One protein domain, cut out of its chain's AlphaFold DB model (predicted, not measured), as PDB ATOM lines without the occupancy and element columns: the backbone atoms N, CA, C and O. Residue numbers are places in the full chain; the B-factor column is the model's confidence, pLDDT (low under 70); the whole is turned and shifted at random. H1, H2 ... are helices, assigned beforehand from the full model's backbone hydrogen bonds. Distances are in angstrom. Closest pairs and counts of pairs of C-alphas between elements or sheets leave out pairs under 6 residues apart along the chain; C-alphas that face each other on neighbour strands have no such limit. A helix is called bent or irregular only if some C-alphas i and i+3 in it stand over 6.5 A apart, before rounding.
ATOM      1  N   TYR A 132     -46.948 -99.562  94.697       90.31
ATOM      2  CA  TYR A 132     -45.589 -99.181  94.300       90.31
ATOM      3  C   TYR A 132     -45.230 -99.670  92.893       90.31
ATOM      4  O   TYR A 132     -44.608 -98.932  92.129       90.31
ATOM      5  N   GLU A 133     -45.622-100.892  92.520       86.31
ATOM      6  CA  GLU A 133     -45.367-101.413  91.175       86.31
ATOM      7  C   GLU A 133     -46.161-100.651  90.103       86.31
ATOM      8  O   GLU A 133     -45.630-100.346  89.030       86.31
ATOM      9  N   LEU A 134     -47.419-100.310  90.393       90.00
ATOM     10  CA  LEU A 134     -48.257 -99.513  89.502       90.00
ATOM     11  C   LEU A 134     -47.665 -98.112  89.293       90.00
ATOM     12  O   LEU A 134     -47.492 -97.683  88.149       90.00
ATOM     13  N   ASP A 135     -47.273 -97.444  90.379       91.69
ATOM     14  CA  ASP A 135     -46.661 -96.114  90.352       91.69
ATOM     15  C   ASP A 135     -45.313 -96.133  89.615       91.69
ATOM     16  O   ASP A 135     -45.014 -95.237  88.817       91.69
ATOM     17  N   ALA A 136     -44.513 -97.187  89.805       92.44
ATOM     18  CA  ALA A 136     -43.262 -97.386  89.081       92.44
ATOM     19  C   ALA A 136     -43.498 -97.560  87.571       92.44
ATOM     20  O   ALA A 136     -42.817 -96.921  86.762       92.44
ATOM     21  N   LYS A 137     -44.493 -98.363  87.164       93.19
ATOM     22  CA  LYS A 137     -44.859 -98.545  85.746       93.19
ATOM     23  C   LYS A 137     -45.379 -97.251  85.121       93.19
ATOM     24  O   LYS A 137     -44.992 -96.918  83.998       93.19
ATOM     25  N   GLN A 138     -46.205 -96.498  85.844       96.12
ATOM     26  CA  GLN A 138     -46.725 -95.214  85.377       96.12
ATOM     27  C   GLN A 138     -45.604 -94.179  85.220       96.12
ATOM     28  O   GLN A 138     -45.517 -93.515  84.185       96.12
ATOM     29  N   THR A 139     -44.693 -94.103  86.191       95.62
ATOM     30  CA  THR A 139     -43.517 -93.224  86.135       95.62
ATOM     31  C   THR A 139     -42.600 -93.599  84.965       95.62
ATOM     32  O   THR A 139     -42.164 -92.728  84.210       95.62
ATOM     33  N   ALA A 140     -42.351 -94.893  84.740       95.62
ATOM     34  CA  ALA A 140     -41.545 -95.369  83.615       95.62
ATOM     35  C   ALA A 140     -42.160 -95.001  82.251       95.62
ATOM     36  O   ALA A 140     -41.439 -94.612  81.325       95.62
ATOM     37  N   LEU A 141     -43.489 -95.075  82.125       96.94
ATOM     38  CA  LEU A 141     -44.200 -94.651  80.919       96.94
ATOM     39  C   LEU A 141     -44.075 -93.137  80.692       96.94
ATOM     40  O   LEU A 141     -43.732 -92.716  79.586       96.94
ATOM     41  N   GLN A 142     -44.281 -92.324  81.733       97.31
ATOM     42  CA  GLN A 142     -44.126 -90.866  81.658       97.31
ATOM     43  C   GLN A 142     -42.705 -90.464  81.240       97.31
ATOM     44  O   GLN A 142     -42.533 -89.634  80.348       97.31
ATOM     45  N   LEU A 143     -41.675 -91.106  81.804       97.19
ATOM     46  CA  LEU A 143     -40.282 -90.869  81.417       97.19
ATOM     47  C   LEU A 143     -40.006 -91.228  79.952       97.19
ATOM     48  O   LEU A 143     -39.236 -90.535  79.282       97.19
ATOM     49  N   ARG A 144     -40.632 -92.289  79.426       97.38
ATOM     50  CA  ARG A 144     -40.511 -92.667  78.010       97.38
ATOM     51  C   ARG A 144     -41.139 -91.615  77.092       97.38
ATOM     52  O   ARG A 144     -40.519 -91.258  76.091       97.38
ATOM     53  N   ILE A 145     -42.321 -91.108  77.443       97.12
ATOM     54  CA  ILE A 145     -43.003 -90.041  76.693       97.12
ATOM     55  C   ILE A 145     -42.130 -88.781  76.669       97.12
ATOM     56  O   ILE A 145     -41.777 -88.309  75.591       97.12
ATOM     57  N   LEU A 146     -41.665 -88.320  77.835       97.12
ATOM     58  CA  LEU A 146     -40.797 -87.142  77.941       97.12
ATOM     59  C   LEU A 146     -39.477 -87.308  77.171       97.12
ATOM     60  O   LEU A 146     -38.994 -86.359  76.555       97.12
ATOM     61  N   LYS A 147     -38.888 -88.515  77.152       98.19
ATOM     62  CA  LYS A 147     -37.702 -88.807  76.325       98.19
ATOM     63  C   LYS A 147     -37.988 -88.643  74.833       98.19
ATOM     64  O   LYS A 147     -37.140 -88.105  74.122       98.19
ATOM     65  N   ASN A 148     -39.142 -89.102  74.357       97.44
ATOM     66  CA  ASN A 148     -39.526 -88.971  72.952       97.44
ATOM     67  C   ASN A 148     -39.820 -87.510  72.585       97.44
ATOM     68  O   ASN A 148     -39.301 -87.029  71.581       97.44
ATOM     69  N   GLU A 149     -40.543 -86.779  73.434       97.50
ATOM     70  CA  GLU A 149     -40.786 -85.341  73.253       97.50
ATOM     71  C   GLU A 149     -39.478 -84.539  73.228       97.50
ATOM     72  O   GLU A 149     -39.298 -83.664  72.385       97.50
ATOM     73  N   ASN A 150     -38.511 -84.862  74.096       97.06
ATOM     74  CA  ASN A 150     -37.208 -84.194  74.092       97.06
ATOM     75  C   ASN A 150     -36.427 -84.453  72.791       97.06
ATOM     76  O   ASN A 150     -35.774 -83.543  72.281       97.06
ATOM     77  N   LYS A 151     -36.499 -85.673  72.240       98.12
ATOM     78  CA  LYS A 151     -35.891 -86.003  70.940       98.12
ATOM     79  C   LYS A 151     -36.535 -85.209  69.803       98.12
ATOM     80  O   LYS A 151     -35.811 -84.623  69.003       98.12
ATOM     81  N   GLU A 152     -37.862 -85.135  69.778       98.06
ATOM     82  CA  GLU A 152     -38.610 -84.368  68.779       98.06
ATOM     83  C   GLU A 152     -38.279 -82.869  68.855       98.06
ATOM     84  O   GLU A 152     -37.944 -82.242  67.853       98.06
ATOM     85  N   LEU A 153     -38.248 -82.296  70.062       97.31
ATOM     86  CA  LEU A 153     -37.856 -80.897  70.256       97.31
ATOM     87  C   LEU A 153     -36.421 -80.624  69.790       97.31
ATOM     88  O   LEU A 153     -36.153 -79.571  69.213       97.31
ATOM     89  N   ARG A 154     -35.486 -81.559  70.002       97.62
ATOM     90  CA  ARG A 154     -34.113 -81.429  69.484       97.62
ATOM     91  C   ARG A 154     -34.084 -81.416  67.959       97.62
ATOM     92  O   ARG A 154     -33.378 -80.581  67.394       97.62
ATOM     93  N   TYR A 155     -34.863 -82.284  67.314       98.44
ATOM     94  CA  TYR A 155     -34.998 -82.306  65.860       98.44
ATOM     95  C   TYR A 155     -35.571 -80.983  65.329       98.44
ATOM     96  O   TYR A 155     -34.971 -80.353  64.457       98.44
ATOM     97  N   GLN A 156     -36.651 -80.481  65.931       97.62
ATOM     98  CA  GLN A 156     -37.248 -79.195  65.556       97.62
ATOM     99  C   GLN A 156     -36.281 -78.019  65.742       97.62
ATOM    100  O   GLN A 156     -36.191 -77.144  64.881       97.62
ATOM    101  N   ILE A 157     -35.507 -77.993  66.834       97.75
ATOM    102  CA  ILE A 157     -34.475 -76.968  67.058       97.75
ATOM    103  C   ILE A 157     -33.391 -77.037  65.976       97.75
ATOM    104  O   ILE A 157     -32.920 -75.994  65.520       97.75
ATOM    105  N   GLN A 158     -32.976 -78.236  65.566       98.44
ATOM    106  CA  GLN A 158     -31.985 -78.408  64.505       98.44
ATOM    107  C   GLN A 158     -32.513 -77.906  63.157       98.44
ATOM    108  O   GLN A 158     -31.811 -77.153  62.481       98.44
ATOM    109  N   LEU A 159     -33.761 -78.234  62.815       98.25
ATOM    110  CA  LEU A 159     -34.419 -77.745  61.606       98.25
ATOM    111  C   LEU A 159     -34.536 -76.213  61.604       98.25
ATOM    112  O   LEU A 159     -34.160 -75.559  60.636       98.25
ATOM    113  N   LEU A 160     -34.973 -75.615  62.717       97.81
ATOM    114  CA  LEU A 160     -35.064 -74.156  62.846       97.81
ATOM    115  C   LEU A 160     -33.700 -73.469  62.712       97.81
ATOM    116  O   LEU A 160     -33.608 -72.395  62.122       97.81
ATOM    117  N   LYS A 161     -32.625 -74.075  63.231       98.06
ATOM    118  CA  LYS A 161     -31.259 -73.559  63.040       98.06
ATOM    119  C   LYS A 161     -30.830 -73.591  61.575       98.06
ATOM    120  O   LYS A 161     -30.125 -72.680  61.148       98.06
ATOM    121  N   GLN A 162     -31.234 -74.617  60.829       98.38
ATOM    122  CA  GLN A 162     -30.956 -74.708  59.401       98.38
ATOM    123  C   GLN A 162     -31.713 -73.627  58.621       98.38
ATOM    124  O   GLN A 162     -31.082 -72.878  57.883       98.38
ATOM    125  N   LEU A 163     -33.015 -73.465  58.869       97.25
ATOM    126  CA  LEU A 163     -33.824 -72.427  58.219       97.25
ATOM    127  C   LEU A 163     -33.291 -71.016  58.502       97.25
ATOM    128  O   LEU A 163     -33.130 -70.217  57.586       97.25
ATOM    129  N   LEU A 164     -32.910 -70.723  59.751       97.50
ATOM    130  CA  LEU A 164     -32.286 -69.439  60.104       97.50
ATOM    131  C   LEU A 164     -30.948 -69.208  59.387       97.50
ATOM    132  O   LEU A 164     -30.562 -68.065  59.146       97.50
ATOM    133  N   LYS A 165     -30.201 -70.272  59.078       98.25
ATOM    134  CA  LYS A 165     -28.951 -70.170  58.316       98.25
ATOM    135  C   LYS A 165     -29.235 -69.849  56.849       98.25
ATOM    136  O   LYS A 165     -28.557 -68.997  56.284       98.25
ATOM    137  N   GLU A 166     -30.228 -70.502  56.257       98.00
ATOM    138  CA  GLU A 166     -30.668 -70.253  54.879       98.00
ATOM    139  C   GLU A 166     -31.203 -68.822  54.718       98.00
ATOM    140  O   GLU A 166     -30.776 -68.112  53.811       98.00
ATOM    141  N   GLU A 167     -32.021 -68.345  55.660       97.81
ATOM    142  CA  GLU A 167     -32.534 -66.968  55.674       97.81
ATOM    143  C   GLU A 167     -31.404 -65.928  55.778       97.81
ATOM    144  O   GLU A 167     -31.387 -64.940  55.045       97.81
ATOM    145  N   ARG A 168     -30.400 -66.168  56.635       97.38
ATOM    146  CA  ARG A 168     -29.213 -65.299  56.727       97.38
ATOM    147  C   ARG A 168     -28.402 -65.273  55.435       97.38
ATOM    148  O   ARG A 168     -27.892 -64.216  55.069       97.38
ATOM    149  N   ASN A 169     -28.274 -66.408  54.753       97.81
ATOM    150  CA  ASN A 169     -27.580 -66.474  53.470       97.81
ATOM    151  C   ASN A 169     -28.335 -65.679  52.396       97.81
ATOM    152  O   ASN A 169     -27.722 -64.851  51.730       97.81
ATOM    153  N   ALA A 170     -29.658 -65.849  52.305       96.00
ATOM    154  CA  ALA A 170     -30.502 -65.079  51.393       96.00
ATOM    155  C   ALA A 170     -30.430 -63.568  51.686       96.00
ATOM    156  O   ALA A 170     -30.272 -62.753  50.777       96.00
ATOM    157  N   SER A 171     -30.445 -63.175  52.964       95.94
ATOM    158  CA  SER A 171     -30.245 -61.777  53.370       95.94
ATOM    159  C   SER A 171     -28.886 -61.241  52.901       95.94
ATOM    160  O   SER A 171     -28.813 -60.141  52.363       95.94
ATOM    161  N   CYS A 172     -27.809 -62.020  53.030       97.88
ATOM    162  CA  CYS A 172     -26.483 -61.621  52.556       97.88
ATOM    163  C   CYS A 172     -26.423 -61.463  51.024       97.88
ATOM    164  O   CYS A 172     -25.754 -60.563  50.517       97.88
ATOM    165  N   GLU A 173     -27.115 -62.319  50.269       96.81
ATOM    166  CA  GLU A 173     -27.211 -62.208  48.808       96.81
ATOM    167  C   GLU A 173     -27.967 -60.942  48.391       96.81
ATOM    168  O   GLU A 173     -27.445 -60.153  47.600       96.81
ATOM    169  N   THR A 174     -29.123 -60.675  49.002       95.00
ATOM    170  CA  THR A 174     -29.891 -59.448  48.723       95.00
ATOM    171  C   THR A 174     -29.109 -58.177  49.081       95.00
ATOM    172  O   THR A 174     -29.135 -57.203  48.330       95.00
ATOM    173  N   GLU A 175     -28.328 -58.173  50.169       96.69
ATOM    174  CA  GLU A 175     -27.446 -57.048  50.511       96.69
ATOM    175  C   GLU A 175     -26.382 -56.787  49.432       96.69
ATOM    176  O   GLU A 175     -26.121 -55.629  49.082       96.69
ATOM    177  N   LYS A 176     -25.796 -57.843  48.852       98.06
ATOM    178  CA  LYS A 176     -24.839 -57.717  47.738       98.06
ATOM    179  C   LYS A 176     -25.503 -57.137  46.491       98.06
ATOM    180  O   LYS A 176     -24.912 -56.276  45.834       98.06
ATOM    181  N   GLU A 177     -26.724 -57.558  46.176       96.94
ATOM    182  CA  GLU A 177     -27.497 -57.020  45.049       96.94
ATOM    183  C   GLU A 177     -27.835 -55.539  45.237       96.94
ATOM    184  O   GLU A 177     -27.668 -54.736  44.311       96.94
ATOM    185  N   VAL A 178     -28.243 -55.144  46.448       95.69
ATOM    186  CA  VAL A 178     -28.506 -53.741  46.802       95.69
ATOM    187  C   VAL A 178     -27.232 -52.909  46.669       95.69
ATOM    188  O   VAL A 178     -27.262 -51.814  46.098       95.69
ATOM    189  N   TYR A 179     -26.096 -53.424  47.142       98.06
ATOM    190  CA  TYR A 179     -24.807 -52.750  47.009       98.06
ATOM    191  C   TYR A 179     -24.396 -52.572  45.537       98.06
ATOM    192  O   TYR A 179     -24.032 -51.466  45.125       98.06
ATOM    193  N   SER A 180     -24.516 -53.626  44.723       97.94
ATOM    194  CA  SER A 180     -24.251 -53.582  43.278       97.94
ATOM    195  C   SER A 180     -25.153 -52.565  42.566       97.94
ATOM    196  O   SER A 180     -24.680 -51.697  41.830       97.94
ATOM    197  N   SER A 181     -26.450 -52.580  42.881       95.38
ATOM    198  CA  SER A 181     -27.432 -51.631  42.348       95.38
ATOM    199  C   SER A 181     -27.095 -50.187  42.721       95.38
ATOM    200  O   SER A 181     -27.147 -49.296  41.873       95.38
ATOM    201  N   ARG A 182     -26.677 -49.939  43.968       96.19
ATOM    202  CA  ARG A 182     -26.240 -48.613  44.425       96.19
ATOM    203  C   ARG A 182     -25.015 -48.124  43.654       96.19
ATOM    204  O   ARG A 182     -24.977 -46.957  43.263       96.19
ATOM    205  N   LYS A 183     -24.039 -49.001  43.404       98.06
ATOM    206  CA  LYS A 183     -22.862 -48.683  42.585       98.06
ATOM    207  C   LYS A 183     -23.267 -48.318  41.153       98.06
ATOM    208  O   LYS A 183     -22.824 -47.287  40.651       98.06
ATOM    209  N   ASN A 184     -24.163 -49.088  40.534       96.81
ATOM    210  CA  ASN A 184     -24.672 -48.812  39.187       96.81
ATOM    211  C   ASN A 184     -25.412 -47.472  39.106       96.81
ATOM    212  O   ASN A 184     -25.149 -46.674  38.208       96.81
ATOM    213  N   ILE A 185     -26.279 -47.176  40.079       94.38
ATOM    214  CA  ILE A 185     -26.965 -45.880  40.170       94.38
ATOM    215  C   ILE A 185     -25.949 -44.740  40.279       94.38
ATOM    216  O   ILE A 185     -26.099 -43.721  39.609       94.38
ATOM    217  N   GLN A 186     -24.898 -44.903  41.086       97.69
ATOM    218  CA  GLN A 186     -23.865 -43.880  41.226       97.69
ATOM    219  C   GLN A 186     -23.111 -43.631  39.910       97.69
ATOM    220  O   GLN A 186     -22.850 -42.474  39.582       97.69
ATOM    221  N   MET A 187     -22.797 -44.682  39.144       97.69
ATOM    222  CA  MET A 187     -22.190 -44.538  37.814       97.69
ATOM    223  C   MET A 187     -23.116 -43.773  36.863       97.69
ATOM    224  O   MET A 187     -22.702 -42.763  36.304       97.69
ATOM    225  N   LEU A 188     -24.394 -44.157  36.783       96.44
ATOM    226  CA  LEU A 188     -25.386 -43.469  35.946       96.44
ATOM    227  C   LEU A 188     -25.581 -41.999  36.341       96.44
ATOM    228  O   LEU A 188     -25.761 -41.136  35.482       96.44
ATOM    229  N   LEU A 189     -25.540 -41.684  37.640       95.69
ATOM    230  CA  LEU A 189     -25.595 -40.301  38.118       95.69
ATOM    231  C   LEU A 189     -24.361 -39.500  37.694       95.69
ATOM    232  O   LEU A 189     -24.500 -38.331  37.335       95.69
ATOM    233  N   ASN A 190     -23.175 -40.108  37.720       97.69
ATOM    234  CA  ASN A 190     -21.952 -39.468  37.244       97.69
ATOM    235  C   ASN A 190     -22.002 -39.239  35.725       97.69
ATOM    236  O   ASN A 190     -21.705 -38.133  35.278       97.69
ATOM    237  N   ASP A 191     -22.450 -40.224  34.945       97.00
ATOM    238  CA  ASP A 191     -22.596 -40.103  33.489       97.00
ATOM    239  C   ASP A 191     -23.626 -39.034  33.115       97.00
ATOM    240  O   ASP A 191     -23.372 -38.189  32.259       97.00
ATOM    241  N   ARG A 192     -24.752 -38.972  33.836       95.31
ATOM    242  CA  ARG A 192     -25.735 -37.893  33.677       95.31
ATOM    243  C   ARG A 192     -25.113 -36.514  33.904       95.31
ATOM    244  O   ARG A 192     -25.431 -35.593  33.157       95.31
ATOM    245  N   ARG A 193     -24.269 -36.342  34.928       97.19
ATOM    246  CA  ARG A 193     -23.596 -35.055  35.193       97.19
ATOM    247  C   ARG A 193     -22.628 -34.689  34.068       97.19
ATOM    248  O   ARG A 193     -22.610 -33.529  33.670       97.19
ATOM    249  N   LYS A 194     -21.879 -35.661  33.534       97.44
ATOM    250  CA  LYS A 194     -20.992 -35.454  32.376       97.44
ATOM    251  C   LYS A 194     -21.778 -34.995  31.148       97.44
ATOM    252  O   LYS A 194     -21.493 -33.930  30.617       97.44
ATOM    253  N   LEU A 195     -22.840 -35.718  30.789       95.69
ATOM    254  CA  LEU A 195     -23.714 -35.354  29.668       95.69
ATOM    255  C   LEU A 195     -24.375 -33.982  29.866       95.69
ATOM    256  O   LEU A 195     -24.549 -33.227  28.913       95.69
ATOM    257  N   GLN A 196     -24.742 -33.626  31.101       95.38
ATOM    258  CA  GLN A 196     -25.251 -32.288  31.406       95.38
ATOM    259  C   GLN A 196     -24.189 -31.201  31.199       95.38
ATOM    260  O   GLN A 196     -24.525 -30.147  30.661       95.38
ATOM    261  N   ALA A 197     -22.936 -31.446  31.587       95.81
ATOM    262  CA  ALA A 197     -21.834 -30.515  31.356       95.81
ATOM    263  C   ALA A 197     -21.544 -30.339  29.856       95.81
ATOM    264  O   ALA A 197     -21.487 -29.207  29.380       95.81
ATOM    265  N   GLU A 198     -21.474 -31.433  29.096       95.56
ATOM    266  CA  GLU A 198     -21.315 -31.403  27.633       95.56
ATOM    267  C   GLU A 198     -22.453 -30.632  26.950       95.56
ATOM    268  O   GLU A 198     -22.224 -29.820  26.057       95.56
ATOM    269  N   LEU A 199     -23.696 -30.820  27.400       94.75
ATOM    270  CA  LEU A 199     -24.842 -30.095  26.852       94.75
ATOM    271  C   LEU A 199     -24.778 -28.587  27.149       94.75
ATOM    272  O   LEU A 199     -25.217 -27.782  26.324       94.75
ATOM    273  N   ILE A 200     -24.232 -28.191  28.303       94.69
ATOM    274  CA  ILE A 200     -23.971 -26.781  28.633       94.69
ATOM    275  C   ILE A 200     -22.884 -26.210  27.711       94.69
ATOM    276  O   ILE A 200     -23.087 -25.133  27.153       94.69
ATOM    277  N   GLU A 201     -21.777 -26.928  27.504       94.81
ATOM    278  CA  GLU A 201     -20.691 -26.550  26.583       94.81
ATOM    279  C   GLU A 201     -21.203 -26.358  25.143       94.81
ATOM    280  O   GLU A 201     -20.998 -25.305  24.538       94.81
ATOM    281  N   VAL A 202     -21.972 -27.321  24.617       91.81
ATOM    282  CA  VAL A 202     -22.577 -27.241  23.274       91.81
ATOM    283  C   VAL A 202     -23.519 -26.040  23.147       91.81
ATOM    284  O   VAL A 202     -23.536 -25.365  22.115       91.81
ATOM    285  N   ASN A 203     -24.304 -25.737  24.187       86.19
ATOM    286  CA  ASN A 203     -25.191 -24.573  24.175       86.19
ATOM    287  C   ASN A 203     -24.417 -23.247  24.202       86.19
ATOM    288  O   ASN A 203     -24.820 -22.312  23.510       86.19
ATOM    289  N   LYS A 204     -23.301 -23.160  24.941       89.81
ATOM    290  CA  LYS A 204     -22.412 -21.987  24.915       89.81
ATOM    291  C   LYS A 204     -21.800 -21.780  23.526       89.81
ATOM    292  O   LYS A 204     -21.812 -20.661  23.023       89.81
ATOM    293  N   GLY A 205     -21.349 -22.854  22.873       85.50
ATOM    294  CA  GLY A 205     -20.827 -22.797  21.503       85.50
ATOM    295  C   GLY A 205     -21.846 -22.250  20.495       85.50
ATOM    296  O   GLY A 205     -21.514 -21.380  19.695       85.50
ATOM    297  N   LYS A 206     -23.114 -22.680  20.587       81.62
ATOM    298  CA  LYS A 206     -24.197 -22.188  19.712       81.62
ATOM    299  C   LYS A 206     -24.542 -20.710  19.910       81.62
ATOM    300  O   LYS A 206     -24.976 -20.070  18.955       81.62
ATOM    301  N   LEU A 207     -24.396 -20.177  21.125       70.12
ATOM    302  CA  LEU A 207     -24.619 -18.753  21.401       70.12
ATOM    303  C   LEU A 207     -23.554 -17.882  20.723       70.12
ATOM    304  O   LEU A 207     -23.893 -16.852  20.150       70.12
ATOM    305  N   ASN A 208     -22.302 -18.340  20.690       70.94
ATOM    306  CA  ASN A 208     -21.216 -17.604  20.040       70.94
ATOM    307  C   ASN A 208     -21.320 -17.611  18.504       70.94
ATOM    308  O   ASN A 208     -20.884 -16.665  17.857       70.94
ATOM    309  N   ASN A 223     -38.536 -25.970  20.347       69.50
ATOM    310  CA  ASN A 223     -37.636 -26.966  20.938       69.50
ATOM    311  C   ASN A 223     -37.659 -26.968  22.474       69.50
ATOM    312  O   ASN A 223     -37.510 -28.030  23.086       69.50
ATOM    313  N   ASN A 224     -37.875 -25.813  23.108       69.81
ATOM    314  CA  ASN A 224     -38.041 -25.735  24.560       69.81
ATOM    315  C   ASN A 224     -39.367 -26.366  25.008       69.81
ATOM    316  O   ASN A 224     -39.379 -27.114  25.988       69.81
ATOM    317  N   LEU A 225     -40.445 -26.169  24.240       71.94
ATOM    318  CA  LEU A 225     -41.736 -26.813  24.493       71.94
ATOM    319  C   LEU A 225     -41.640 -28.344  24.399       71.94
ATOM    320  O   LEU A 225     -42.109 -29.055  25.285       71.94
ATOM    321  N   LYS A 226     -40.947 -28.867  23.376       76.81
ATOM    322  CA  LYS A 226     -40.726 -30.317  23.212       76.81
ATOM    323  C   LYS A 226     -39.922 -30.927  24.364       76.81
ATOM    324  O   LYS A 226     -40.230 -32.027  24.812       76.81
ATOM    325  N   LYS A 227     -38.908 -30.221  24.882       76.12
ATOM    326  CA  LYS A 227     -38.145 -30.681  26.059       76.12
ATOM    327  C   LYS A 227     -39.008 -30.726  27.322       76.12
ATOM    328  O   LYS A 227     -38.866 -31.657  28.119       76.12
ATOM    329  N   LEU A 228     -39.896 -29.748  27.501       76.50
ATOM    330  CA  LEU A 228     -40.833 -29.723  28.624       76.50
ATOM    331  C   LEU A 228     -41.825 -30.893  28.542       76.50
ATOM    332  O   LEU A 228     -41.998 -31.601  29.532       76.50
ATOM    333  N   ASP A 229     -42.379 -31.164  27.357       80.31
ATOM    334  CA  ASP A 229     -43.320 -32.271  27.133       80.31
ATOM    335  C   ASP A 229     -42.682 -33.646  27.416       80.31
ATOM    336  O   ASP A 229     -43.246 -34.476  28.131       80.31
ATOM    337  N   ILE A 230     -41.436 -33.861  26.972       82.56
ATOM    338  CA  ILE A 230     -40.674 -35.082  27.293       82.56
ATOM    339  C   ILE A 230     -40.462 -35.222  28.807       82.56
ATOM    340  O   ILE A 230     -40.589 -36.318  29.358       82.56
ATOM    341  N   THR A 231     -40.165 -34.119  29.500       79.38
ATOM    342  CA  THR A 231     -39.943 -34.130  30.954       79.38
ATOM    343  C   THR A 231     -41.238 -34.454  31.708       79.38
ATOM    344  O   THR A 231     -41.216 -35.276  32.626       79.38
ATOM    345  N   CYS A 232     -42.373 -33.890  31.282       78.81
ATOM    346  CA  CYS A 232     -43.696 -34.217  31.817       78.81
ATOM    347  C   CYS A 232     -44.049 -35.696  31.611       78.81
ATOM    348  O   CYS A 232     -44.462 -36.359  32.564       78.81
ATOM    349  N   ARG A 233     -43.822 -36.247  30.411       82.50
ATOM    350  CA  ARG A 233     -44.072 -37.672  30.125       82.50
ATOM    351  C   ARG A 233     -43.199 -38.603  30.965       82.50
ATOM    352  O   ARG A 233     -43.693 -39.600  31.485       82.50
ATOM    353  N   LEU A 234     -41.917 -38.278  31.146       81.50
ATOM    354  CA  LEU A 234     -41.023 -39.052  32.015       81.50
ATOM    355  C   LEU A 234     -41.475 -39.017  33.478       81.50
ATOM    356  O   LEU A 234     -41.431 -40.044  34.157       81.50
ATOM    357  N   TYR A 235     -41.940 -37.860  33.956       81.44
ATOM    358  CA  TYR A 235     -42.480 -37.739  35.305       81.44
ATOM    359  C   TYR A 235     -43.750 -38.583  35.479       81.44
ATOM    360  O   TYR A 235     -43.805 -39.379  36.415       81.44
ATOM    361  N   GLN A 236     -44.704 -38.500  34.544       82.06
ATOM    362  CA  GLN A 236     -45.928 -39.316  34.542       82.06
ATOM    363  C   GLN A 236     -45.633 -40.821  34.532       82.06
ATOM    364  O   GLN A 236     -46.195 -41.567  35.330       82.06
ATOM    365  N   LEU A 237     -44.694 -41.279  33.697       81.06
ATOM    366  CA  LEU A 237     -44.279 -42.686  33.681       81.06
ATOM    367  C   LEU A 237     -43.653 -43.120  35.013       81.06
ATOM    368  O   LEU A 237     -43.845 -44.255  35.455       81.06
ATOM    369  N   SER A 238     -42.889 -42.237  35.661       79.88
ATOM    370  CA  SER A 238     -42.279 -42.536  36.960       79.88
ATOM    371  C   SER A 238     -43.316 -42.625  38.083       79.88
ATOM    372  O   SER A 238     -43.243 -43.543  38.902       79.88
ATOM    373  N   THR A 239     -44.310 -41.731  38.100       79.94
ATOM    374  CA  THR A 239     -45.373 -41.729  39.112       79.94
ATOM    375  C   THR A 239     -46.329 -42.898  38.917       79.94
ATOM    376  O   THR A 239     -46.737 -43.511  39.899       79.94
ATOM    377  N   GLU A 240     -46.622 -43.285  37.674       84.31
ATOM    378  CA  GLU A 240     -47.452 -44.453  37.377       84.31
ATOM    379  C   GLU A 240     -46.775 -45.764  37.811       84.31
ATOM    380  O   GLU A 240     -47.413 -46.622  38.425       84.31
ATOM    381  N   LYS A 241     -45.464 -45.911  37.567       84.25
ATOM    382  CA  LYS A 241     -44.684 -47.056  38.072       84.25
ATOM    383  C   LYS A 241     -44.686 -47.113  39.596       84.25
ATOM    384  O   LYS A 241     -44.812 -48.194  40.164       84.25
ATOM    385  N   LEU A 242     -44.575 -45.958  40.248       77.62
ATOM    386  CA  LEU A 242     -44.593 -45.875  41.702       77.62
ATOM    387  C   LEU A 242     -45.963 -46.248  42.280       77.62
ATOM    388  O   LEU A 242     -46.014 -47.013  43.234       77.62
ATOM    389  N   LEU A 243     -47.053 -45.782  41.660       80.94
ATOM    390  CA  LEU A 243     -48.430 -46.155  42.001       80.94
ATOM    391  C   LEU A 243     -48.694 -47.655  41.819       80.94
ATOM    392  O   LEU A 243     -49.354 -48.277  42.648       80.94
ATOM    393  N   LYS A 244     -48.175 -48.254  40.742       86.81
ATOM    394  CA  LYS A 244     -48.249 -49.707  40.523       86.81
ATOM    395  C   LYS A 244     -47.490 -50.468  41.611       86.81
ATOM    396  O   LYS A 244     -48.021 -51.427  42.156       86.81
ATOM    397  N   PHE A 245     -46.292 -50.010  41.973       80.25
ATOM    398  CA  PHE A 245     -45.508 -50.617  43.049       80.25
ATOM    399  C   PHE A 245     -46.218 -50.535  44.408       80.25
ATOM    400  O   PHE A 245     -46.301 -51.542  45.106       80.25
ATOM    401  N   THR A 246     -46.783 -49.381  44.781       77.81
ATOM    402  CA  THR A 246     -47.526 -49.256  46.046       77.81
ATOM    403  C   THR A 246     -48.779 -50.120  46.085       77.81
ATOM    404  O   THR A 246     -49.067 -50.680  47.141       77.81
ATOM    405  N   LYS A 247     -49.489 -50.297  44.962       85.88
ATOM    406  CA  LYS A 247     -50.604 -51.256  44.878       85.88
ATOM    407  C   LYS A 247     -50.153 -52.690  45.153       85.88
ATOM    408  O   LYS A 247     -50.743 -53.337  46.008       85.88
ATOM    409  N   VAL A 248     -49.069 -53.144  44.519       86.50
ATOM    410  CA  VAL A 248     -48.519 -54.494  44.743       86.50
ATOM    411  C   VAL A 248     -48.111 -54.691  46.205       86.50
ATOM    412  O   VAL A 248     -48.455 -55.698  46.814       86.50
ATOM    413  N   VAL A 249     -47.424 -53.715  46.808       80.12
ATOM    414  CA  VAL A 249     -47.053 -53.782  48.231       80.12
ATOM    415  C   VAL A 249     -48.296 -53.862  49.124       80.12
ATOM    416  O   VAL A 249     -48.316 -54.640  50.076       80.12
ATOM    417  N   HIS A 250     -49.344 -53.092  48.822       80.19
ATOM    418  CA  HIS A 250     -50.593 -53.120  49.578       80.19
ATOM    419  C   HIS A 250     -51.325 -54.464  49.455       80.19
ATOM    420  O   HIS A 250     -51.779 -54.997  50.467       80.19
ATOM    421  N   GLU A 251     -51.395 -55.042  48.255       84.69
ATOM    422  CA  GLU A 251     -51.977 -56.368  48.015       84.69
ATOM    423  C   GLU A 251     -51.245 -57.450  48.820       84.69
ATOM    424  O   GLU A 251     -51.884 -58.173  49.583       84.69
ATOM    425  N   VAL A 252     -49.906 -57.479  48.767       82.75
ATOM    426  CA  VAL A 252     -49.080 -58.435  49.529       82.75
ATOM    427  C   VAL A 252     -49.300 -58.297  51.039       82.75
ATOM    428  O   VAL A 252     -49.463 -59.292  51.748       82.75
ATOM    429  N   LEU A 253     -49.344 -57.065  51.559       77.00
ATOM    430  CA  LEU A 253     -49.604 -56.824  52.983       77.00
ATOM    431  C   LEU A 253     -51.025 -57.244  53.395       77.00
ATOM    432  O   LEU A 253     -51.226 -57.733  54.511       77.00
ATOM    433  N   THR A 254     -52.003 -57.083  52.505       84.81
ATOM    434  CA  THR A 254     -53.406 -57.456  52.744       84.81
ATOM    435  C   THR A 254     -53.597 -58.974  52.724       84.81
ATOM    436  O   THR A 254     -54.280 -59.525  53.594       84.81
ATOM    437  N   ILE A 290     -43.904 -56.859  65.168       50.16
ATOM    438  CA  ILE A 290     -44.109 -56.710  63.721       50.16
ATOM    439  C   ILE A 290     -45.021 -55.511  63.440       50.16
ATOM    440  O   ILE A 290     -44.668 -54.691  62.605       50.16
ATOM    441  N   GLN A 291     -46.122 -55.338  64.184       54.19
ATOM    442  CA  GLN A 291     -47.003 -54.169  64.030       54.19
ATOM    443  C   GLN A 291     -46.273 -52.835  64.245       54.19
ATOM    444  O   GLN A 291     -46.493 -51.896  63.479       54.19
ATOM    445  N   ASN A 292     -45.368 -52.762  65.226       49.41
ATOM    446  CA  ASN A 292     -44.565 -51.560  65.460       49.41
ATOM    447  C   ASN A 292     -43.607 -51.271  64.291       49.41
ATOM    448  O   ASN A 292     -43.549 -50.140  63.818       49.41
ATOM    449  N   ILE A 293     -42.936 -52.297  63.752       53.59
ATOM    450  CA  ILE A 293     -42.034 -52.144  62.596       53.59
ATOM    451  C   ILE A 293     -42.808 -51.688  61.347       53.59
ATOM    452  O   ILE A 293     -42.358 -50.789  60.638       53.59
ATOM    453  N   THR A 294     -43.995 -52.246  61.085       51.38
ATOM    454  CA  THR A 294     -44.821 -51.841  59.934       51.38
ATOM    455  C   THR A 294     -45.345 -50.409  60.083       51.38
ATOM    456  O   THR A 294     -45.408 -49.668  59.098       51.38
ATOM    457  N   GLY A 295     -45.678 -49.995  61.311       50.38
ATOM    458  CA  GLY A 295     -46.062 -48.620  61.631       50.38
ATOM    459  C   GLY A 295     -44.927 -47.621  61.388       50.38
ATOM    460  O   GLY A 295     -45.147 -46.583  60.764       50.38
ATOM    461  N   ASP A 296     -43.706 -47.957  61.803       51.34
ATOM    462  CA  ASP A 296     -42.533 -47.089  61.652       51.34
ATOM    463  C   ASP A 296     -42.068 -46.970  60.192       51.34
ATOM    464  O   ASP A 296     -41.749 -45.872  59.728       51.34
ATOM    465  N   ILE A 297     -42.118 -48.064  59.421       49.62
ATOM    466  CA  ILE A 297     -41.826 -48.044  57.978       49.62
ATOM    467  C   ILE A 297     -42.863 -47.192  57.235       49.62
ATOM    468  O   ILE A 297     -42.495 -46.359  56.404       49.62
ATOM    469  N   SER A 298     -44.151 -47.337  57.563       51.28
ATOM    470  CA  SER A 298     -45.222 -46.552  56.933       51.28
ATOM    471  C   SER A 298     -45.066 -45.056  57.222       51.28
ATOM    472  O   SER A 298     -45.119 -44.244  56.299       51.28
ATOM    473  N   LYS A 299     -44.770 -44.681  58.474       56.03
ATOM    474  CA  LYS A 299     -44.496 -43.285  58.861       56.03
ATOM    475  C   LYS A 299     -43.272 -42.712  58.146       56.03
ATOM    476  O   LYS A 299     -43.325 -41.584  57.656       56.03
ATOM    477  N   PHE A 300     -42.193 -43.488  58.031       58.12
ATOM    478  CA  PHE A 300     -40.980 -43.061  57.333       58.12
ATOM    479  C   PHE A 300     -41.225 -42.822  55.838       58.12
ATOM    480  O   PHE A 300     -40.778 -41.810  55.293       58.12
ATOM    481  N   PHE A 301     -41.956 -43.719  55.167       52.25
ATOM    482  CA  PHE A 301     -42.276 -43.566  53.748       52.25
ATOM    483  C   PHE A 301     -43.222 -42.395  53.490       52.25
ATOM    484  O   PHE A 301     -42.941 -41.601  52.595       52.25
ATOM    485  N   VAL A 302     -44.282 -42.232  54.288       55.84
ATOM    486  CA  VAL A 302     -45.221 -41.105  54.155       55.84
ATOM    487  C   VAL A 302     -44.502 -39.770  54.373       55.84
ATOM    488  O   VAL A 302     -44.616 -38.881  53.531       55.84
ATOM    489  N   SER A 303     -43.677 -39.654  55.420       52.97
ATOM    490  CA  SER A 303     -42.903 -38.437  55.710       52.97
ATOM    491  C   SER A 303     -41.918 -38.088  54.585       52.97
ATOM    492  O   SER A 303     -41.938 -36.970  54.067       52.97
ATOM    493  N   LYS A 304     -41.113 -39.050  54.104       59.25
ATOM    494  CA  LYS A 304     -40.171 -38.789  52.999       59.25
ATOM    495  C   LYS A 304     -40.860 -38.468  51.678       59.25
ATOM    496  O   LYS A 304     -40.285 -37.763  50.843       59.25
ATOM    497  N   HIS A 305     -42.039 -39.035  51.443       54.22
ATOM    498  CA  HIS A 305     -42.768 -38.820  50.205       54.22
ATOM    499  C   HIS A 305     -43.498 -37.477  50.204       54.22
ATOM    500  O   HIS A 305     -43.447 -36.778  49.191       54.22
ATOM    501  N   ALA A 306     -44.083 -37.077  51.337       50.97
ATOM    502  CA  ALA A 306     -44.630 -35.739  51.538       50.97
ATOM    503  C   ALA A 306     -43.548 -34.673  51.300       50.97
ATOM    504  O   ALA A 306     -43.733 -33.781  50.477       50.97
ATOM    505  N   ASP A 307     -42.353 -34.852  51.869       53.03
ATOM    506  CA  ASP A 307     -41.212 -33.951  51.665       53.03
ATOM    507  C   ASP A 307     -40.738 -33.842  50.207       53.03
ATOM    508  O   ASP A 307     -40.219 -32.806  49.779       53.03
ATOM    509  N   ARG A 308     -40.841 -34.927  49.429       54.97
ATOM    510  CA  ARG A 308     -40.475 -34.927  48.004       54.97
ATOM    511  C   ARG A 308     -41.548 -34.273  47.147       54.97
ATOM    512  O   ARG A 308     -41.197 -33.550  46.219       54.97
ATOM    513  N   VAL A 309     -42.820 -34.494  47.469       53.03
ATOM    514  CA  VAL A 309     -43.952 -33.848  46.796       53.03
ATOM    515  C   VAL A 309     -43.947 -32.347  47.083       53.03
ATOM    516  O   VAL A 309     -44.032 -31.571  46.139       53.03
ATOM    517  N   CYS A 310     -43.720 -31.925  48.330       51.78
ATOM    518  CA  CYS A 310     -43.583 -30.512  48.695       51.78
ATOM    519  C   CYS A 310     -42.413 -29.835  47.965       51.78
ATOM    520  O   CYS A 310     -42.564 -28.733  47.440       51.78
ATOM    521  N   ARG A 311     -41.261 -30.511  47.843       56.25
ATOM    522  CA  ARG A 311     -40.120 -29.996  47.065       56.25
ATOM    523  C   ARG A 311     -40.400 -29.934  45.565       56.25
ATOM    524  O   ARG A 311     -40.038 -28.952  44.929       56.25
ATOM    525  N   ALA A 312     -41.052 -30.947  44.995       50.75
ATOM    526  CA  ALA A 312     -41.430 -30.947  43.583       50.75
ATOM    527  C   ALA A 312     -42.463 -29.851  43.271       50.75
ATOM    528  O   ALA A 312     -42.319 -29.147  42.276       50.75
ATOM    529  N   ALA A 313     -43.449 -29.660  44.153       51.19
ATOM    530  CA  ALA A 313     -44.423 -28.582  44.059       51.19
ATOM    531  C   ALA A 313     -43.738 -27.211  44.132       51.19
ATOM    532  O   ALA A 313     -43.972 -26.396  43.250       51.19
ATOM    533  N   SER A 314     -42.825 -27.006  45.091       51.44
ATOM    534  CA  SER A 314     -42.029 -25.775  45.240       51.44
ATOM    535  C   SER A 314     -41.168 -25.462  44.005       51.44
ATOM    536  O   SER A 314     -41.118 -24.322  43.546       51.44
ATOM    537  N   VAL A 315     -40.534 -26.476  43.404       51.06
ATOM    538  CA  VAL A 315     -39.750 -26.312  42.167       51.06
ATOM    539  C   VAL A 315     -40.646 -25.977  40.969       51.06
ATOM    540  O   VAL A 315     -40.234 -25.206  40.103       51.06
ATOM    541  N   CYS A 316     -41.871 -26.505  40.919       48.81
ATOM    542  CA  CYS A 316     -42.855 -26.121  39.910       48.81
ATOM    543  C   CYS A 316     -43.344 -24.675  40.103       48.81
ATOM    544  O   CYS A 316     -43.370 -23.941  39.119       48.81
ATOM    545  N   THR A 317     -43.632 -24.225  41.334       48.72
ATOM    546  CA  THR A 317     -44.071 -22.841  41.609       48.72
ATOM    547  C   THR A 317     -43.008 -21.804  41.261       48.72
ATOM    548  O   THR A 317     -43.328 -20.778  40.663       48.72
ATOM    549  N   VAL A 318     -41.732 -22.082  41.555       49.06
ATOM    550  CA  VAL A 318     -40.617 -21.186  41.197       49.06
ATOM    551  C   VAL A 318     -40.444 -21.078  39.674       49.06
ATOM    552  O   VAL A 318     -40.003 -20.046  39.173       49.06
ATOM    553  N   ARG A 319     -40.829 -22.110  38.908       44.06
ATOM    554  CA  ARG A 319     -40.642 -22.153  37.447       44.06
ATOM    555  C   ARG A 319     -41.849 -21.656  36.647       44.06
ATOM    556  O   ARG A 319     -41.668 -21.213  35.517       44.06
ATOM    557  N   THR A 320     -43.048 -21.650  37.233       47.34
ATOM    558  CA  THR A 320     -44.254 -21.016  36.663       47.34
ATOM    559  C   THR A 320     -44.288 -19.496  36.836       47.34
ATOM    560  O   THR A 320     -45.230 -18.849  36.391       47.34
ATOM    561  N   GLU A 328     -54.764 -18.171  36.997       57.41
ATOM    562  CA  GLU A 328     -54.567 -19.564  36.562       57.41
ATOM    563  C   GLU A 328     -53.523 -20.297  37.418       57.41
ATOM    564  O   GLU A 328     -53.587 -21.517  37.584       57.41
ATOM    565  N   LYS A 329     -52.568 -19.557  37.997       57.09
ATOM    566  CA  LYS A 329     -51.566 -20.116  38.915       57.09
ATOM    567  C   LYS A 329     -52.202 -20.548  40.229       57.09
ATOM    568  O   LYS A 329     -51.922 -21.657  40.686       57.09
ATOM    569  N   PHE A 330     -53.065 -19.709  40.803       64.12
ATOM    570  CA  PHE A 330     -53.786 -20.047  42.031       64.12
ATOM    571  C   PHE A 330     -54.704 -21.260  41.821       64.12
ATOM    572  O   PHE A 330     -54.641 -22.197  42.612       64.12
ATOM    573  N   ASP A 331     -55.395 -21.356  40.681       65.19
ATOM    574  CA  ASP A 331     -56.255 -22.504  40.364       65.19
ATOM    575  C   ASP A 331     -55.508 -23.844  40.233       65.19
ATOM    576  O   ASP A 331     -56.056 -24.910  40.538       65.19
ATOM    577  N   VAL A 332     -54.276 -23.847  39.714       60.94
ATOM    578  CA  VAL A 332     -53.470 -25.078  39.601       60.94
ATOM    579  C   VAL A 332     -52.882 -25.466  40.957       60.94
ATOM    580  O   VAL A 332     -52.862 -26.653  41.294       60.94
ATOM    581  N   ILE A 333     -52.448 -24.484  41.752       64.00
ATOM    582  CA  ILE A 333     -51.943 -24.703  43.112       64.00
ATOM    583  C   ILE A 333     -53.058 -25.250  44.005       64.00
ATOM    584  O   ILE A 333     -52.846 -26.264  44.668       64.00
ATOM    585  N   ASP A 334     -54.255 -24.668  43.954       65.62
ATOM    586  CA  ASP A 334     -55.404 -25.122  44.736       65.62
ATOM    587  C   ASP A 334     -55.860 -26.518  44.309       65.62
ATOM    588  O   ASP A 334     -56.135 -27.371  45.156       65.62
ATOM    589  N   ARG A 335     -55.852 -26.826  43.003       67.31
ATOM    590  CA  ARG A 335     -56.135 -28.186  42.514       67.31
ATOM    591  C   ARG A 335     -55.109 -29.208  43.000       67.31
ATOM    592  O   ARG A 335     -55.502 -30.293  43.427       67.31
ATOM    593  N   LEU A 336     -53.817 -28.880  42.975       60.97
ATOM    594  CA  LEU A 336     -52.760 -29.766  43.475       60.97
ATOM    595  C   LEU A 336     -52.813 -29.924  45.000       60.97
ATOM    596  O   LEU A 336     -52.662 -31.040  45.494       60.97
ATOM    597  N   ALA A 337     -53.077 -28.846  45.740       65.25
ATOM    598  CA  ALA A 337     -53.229 -28.867  47.192       65.25
ATOM    599  C   ALA A 337     -54.454 -29.690  47.619       65.25
ATOM    600  O   ALA A 337     -54.357 -30.512  48.533       65.25
ATOM    601  N   ASN A 338     -55.579 -29.550  46.915       69.88
ATOM    602  CA  ASN A 338     -56.779 -30.351  47.150       69.88
ATOM    603  C   ASN A 338     -56.547 -31.828  46.815       69.88
ATOM    604  O   ASN A 338     -56.930 -32.691  47.602       69.88
ATOM    605  N   LYS A 339     -55.837 -32.138  45.720       66.88
ATOM    606  CA  LYS A 339     -55.466 -33.521  45.374       66.88
ATOM    607  C   LYS A 339     -54.521 -34.138  46.409       66.88
ATOM    608  O   LYS A 339     -54.661 -35.308  46.752       66.88
ATOM    609  N   ALA A 340     -53.575 -33.361  46.934       61.72
ATOM    610  CA  ALA A 340     -52.680 -33.805  47.997       61.72
ATOM    611  C   ALA A 340     -53.436 -34.063  49.313       61.72
ATOM    612  O   ALA A 340     -53.192 -35.087  49.949       61.72
ATOM    613  N   LYS A 341     -54.392 -33.198  49.687       66.88
ATOM    614  CA  LYS A 341     -55.291 -33.417  50.836       66.88
ATOM    615  C   LYS A 341     -56.151 -34.671  50.664       66.88
ATOM    616  O   LYS A 341     -56.261 -35.450  51.603       66.88
ATOM    617  N   GLU A 342     -56.703 -34.895  49.472       70.56
ATOM    618  CA  GLU A 342     -57.489 -36.091  49.132       70.56
ATOM    619  C   GLU A 342     -56.652 -37.373  49.292       70.56
ATOM    620  O   GLU A 342     -57.077 -38.323  49.949       70.56
ATOM    621  N   ILE A 343     -55.420 -37.379  48.765       65.62
ATOM    622  CA  ILE A 343     -54.484 -38.505  48.910       65.62
ATOM    623  C   ILE A 343     -54.104 -38.714  50.383       65.62
ATOM    624  O   ILE A 343     -54.104 -39.852  50.850       65.62
ATOM    625  N   SER A 344     -53.816 -37.641  51.127       61.56
ATOM    626  CA  SER A 344     -53.455 -37.725  52.549       61.56
ATOM    627  C   SER A 344     -54.606 -38.277  53.394       61.56
ATOM    628  O   SER A 344     -54.391 -39.195  54.176       61.56
ATOM    629  N   SER A 345     -55.836 -37.802  53.170       67.75
ATOM    630  CA  SER A 345     -57.043 -38.312  53.835       67.75
ATOM    631  C   SER A 345     -57.316 -39.776  53.479       67.75
ATOM    632  O   SER A 345     -57.676 -40.566  54.346       67.75
ATOM    633  N   THR A 346     -57.075 -40.175  52.227       68.38
ATOM    634  CA  THR A 346     -57.199 -41.579  51.805       68.38
ATOM    635  C   THR A 346     -56.184 -42.465  52.532       68.38
ATOM    636  O   THR A 346     -56.535 -43.538  53.011       68.38
ATOM    637  N   ILE A 347     -54.934 -42.010  52.669       62.00
ATOM    638  CA  ILE A 347     -53.890 -42.728  53.417       62.00
ATOM    639  C   ILE A 347     -54.248 -42.814  54.906       62.00
ATOM    640  O   ILE A 347     -54.124 -43.888  55.490       62.00
ATOM    641  N   GLU A 348     -54.715 -41.723  55.515       63.88
ATOM    642  CA  GLU A 348     -55.157 -41.707  56.914       63.88
ATOM    643  C   GLU A 348     -56.324 -42.661  57.150       63.88
ATOM    644  O   GLU A 348     -56.261 -43.450  58.087       63.88
ATOM    645  N   ASN A 349     -57.330 -42.672  56.273       65.56
ATOM    646  CA  ASN A 349     -58.461 -43.595  56.365       65.56
ATOM    647  C   ASN A 349     -58.013 -45.055  56.227       65.56
ATOM    648  O   ASN A 349     -58.405 -45.884  57.043       65.56
ATOM    649  N   ILE A 350     -57.121 -45.367  55.277       59.94
ATOM    650  CA  ILE A 350     -56.550 -46.716  55.125       59.94
ATOM    651  C   ILE A 350     -55.780 -47.126  56.390       59.94
ATOM    652  O   ILE A 350     -55.898 -48.261  56.855       59.94
ATOM    653  N   LEU A 351     -55.005 -46.212  56.982       55.03
ATOM    654  CA  LEU A 351     -54.281 -46.470  58.226       55.03
ATOM    655  C   LEU A 351     -55.238 -46.647  59.416       55.03
ATOM    656  O   LEU A 351     -55.024 -47.546  60.231       55.03
ATOM    657  N   PHE A 352     -56.308 -45.859  59.497       58.97
ATOM    658  CA  PHE A 352     -57.296 -45.917  60.575       58.97
ATOM    659  C   PHE A 352     -58.148 -47.193  60.505       58.97
ATOM    660  O   PHE A 352     -58.309 -47.890  61.508       58.97
ATOM    661  N   GLU A 353     -58.604 -47.576  59.311       61.47
ATOM    662  CA  GLU A 353     -59.287 -48.851  59.061       61.47
ATOM    663  C   GLU A 353     -58.359 -50.046  59.321       61.47
ATOM    664  O   GLU A 353     -58.780 -51.071  59.862       61.47
ATOM    665  N   SER A 354     -57.059 -49.912  59.029       50.22
ATOM    666  CA  SER A 354     -56.079 -50.959  59.334       50.22
ATOM    667  C   SER A 354     -55.858 -51.171  60.840       50.22
ATOM    668  O   SER A 354     -55.487 -52.286  61.230       50.22
TER     669      SER A 354
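What this domain is: This is residues 132 to 208, 223 to 254, 290 to 320 and 328 to 354 of the 367 residues of an uncharacterized protein of Strigamia maritima (UniProt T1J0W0). This is a loose, open array of four separate helices: H1 is one very long rod, and the three shorter helices H2, H3 and H4 run lengthwise alongside the half of it that ends at Asn 208. H2 and H3 lie in the space between H1 and H4, and the four alternate in direction along the chain; toward Tyr 132, H1 runs on alone past the other three, and its length makes the longest axis. The printed part has 167 residues with four named helices, in the order H1, H2, H3, H4, and no named strand, and the class is all helix. The whole is extended, with a radius of gyration of the C-alphas of 29.6 A, and the C-alphas span 111 by 39 by 19 A along their three main axes, a rod in outline.

How they stand to each other: Begin with H1, residues 132 to 208, which touches no helix; the whole of it stands free, with no C-alpha 8 or more residues away along the chain within 10 A. Along H1, watch y rise from -99.181 at C-alpha 132 to -17.604 at C-alpha 208 while z falls from 94.300 to 20.040. Next come to H2, residues 223 to 254, where y falls from -26.966 to -57.456 and z rises from 20.938 to 52.744. H2 touches no helix either, and its residues 223 to 252 stand free. In H3, residues 290 to 319, y rises again, from -56.710 to -22.153. In H4, residues 328 to 354, y falls once more, from -19.564 to -50.959. H3 and H4 are near each other, with 16 pairs of C-alphas within 10 A; they only just fall short of touching, their closest C-alphas being 8.2 A apart. H1 is apart from H2, H3 and H4, and H2 is apart from H3 and H4. In the backbone, every O i to N i+4 pair is within hydrogen-bond range in H1, H2, H3 and H4.

Where its parts are: Find C-alpha 132, of Tyr 132, at (-45.589, -99.181, 94.300); from there H1 runs for 77 residues and 113.0 A to C-alpha 208 at (-21.216, -17.604, 20.040). After the cut, H2 has 32 residues, from Asn 223 to Thr 254, and is 46.8 A long. H3 has 30 residues, from Ile 290 to Arg 319, and is 43.5 A long; Thr 320 follows it before the next cut. H4 has 27 residues and runs 38.8 A from Glu 328 to Ser 354, whose C-alpha stands at (-56.079, -50.959, 59.334). None of the four helices is bent or irregular.

The domain as a whole: The two C-alphas farthest apart are those of Tyr 132 and Asn 208, the two ends of H1, at 113.0 A. The first and last printed C-alphas, those of Tyr 132 and Ser 354, are 60.5 A apart. Look for three cuts: residues 209 to 222 are not printed, and C-alphas 208 and 223 are 18.9 A apart; residues 255 to 289 are not printed, and C-alphas 254 and 290 are 14.4 A apart; residues 321 to 327 are not printed, and C-alphas 320 and 328 are 10.4 A apart. The links from H1 to H2, from H2 to H3 and from H3 to H4 run across these cuts. In the B-factor column the mean pLDDT of the printed part is 79.1; it is 95 in H1, 80 in H2, 52 in H3 and 63 in H4. The model's confidence is under 70 in 59 residues: 223 to 224, 290 to 320, 328 to 341 and 343 to 354.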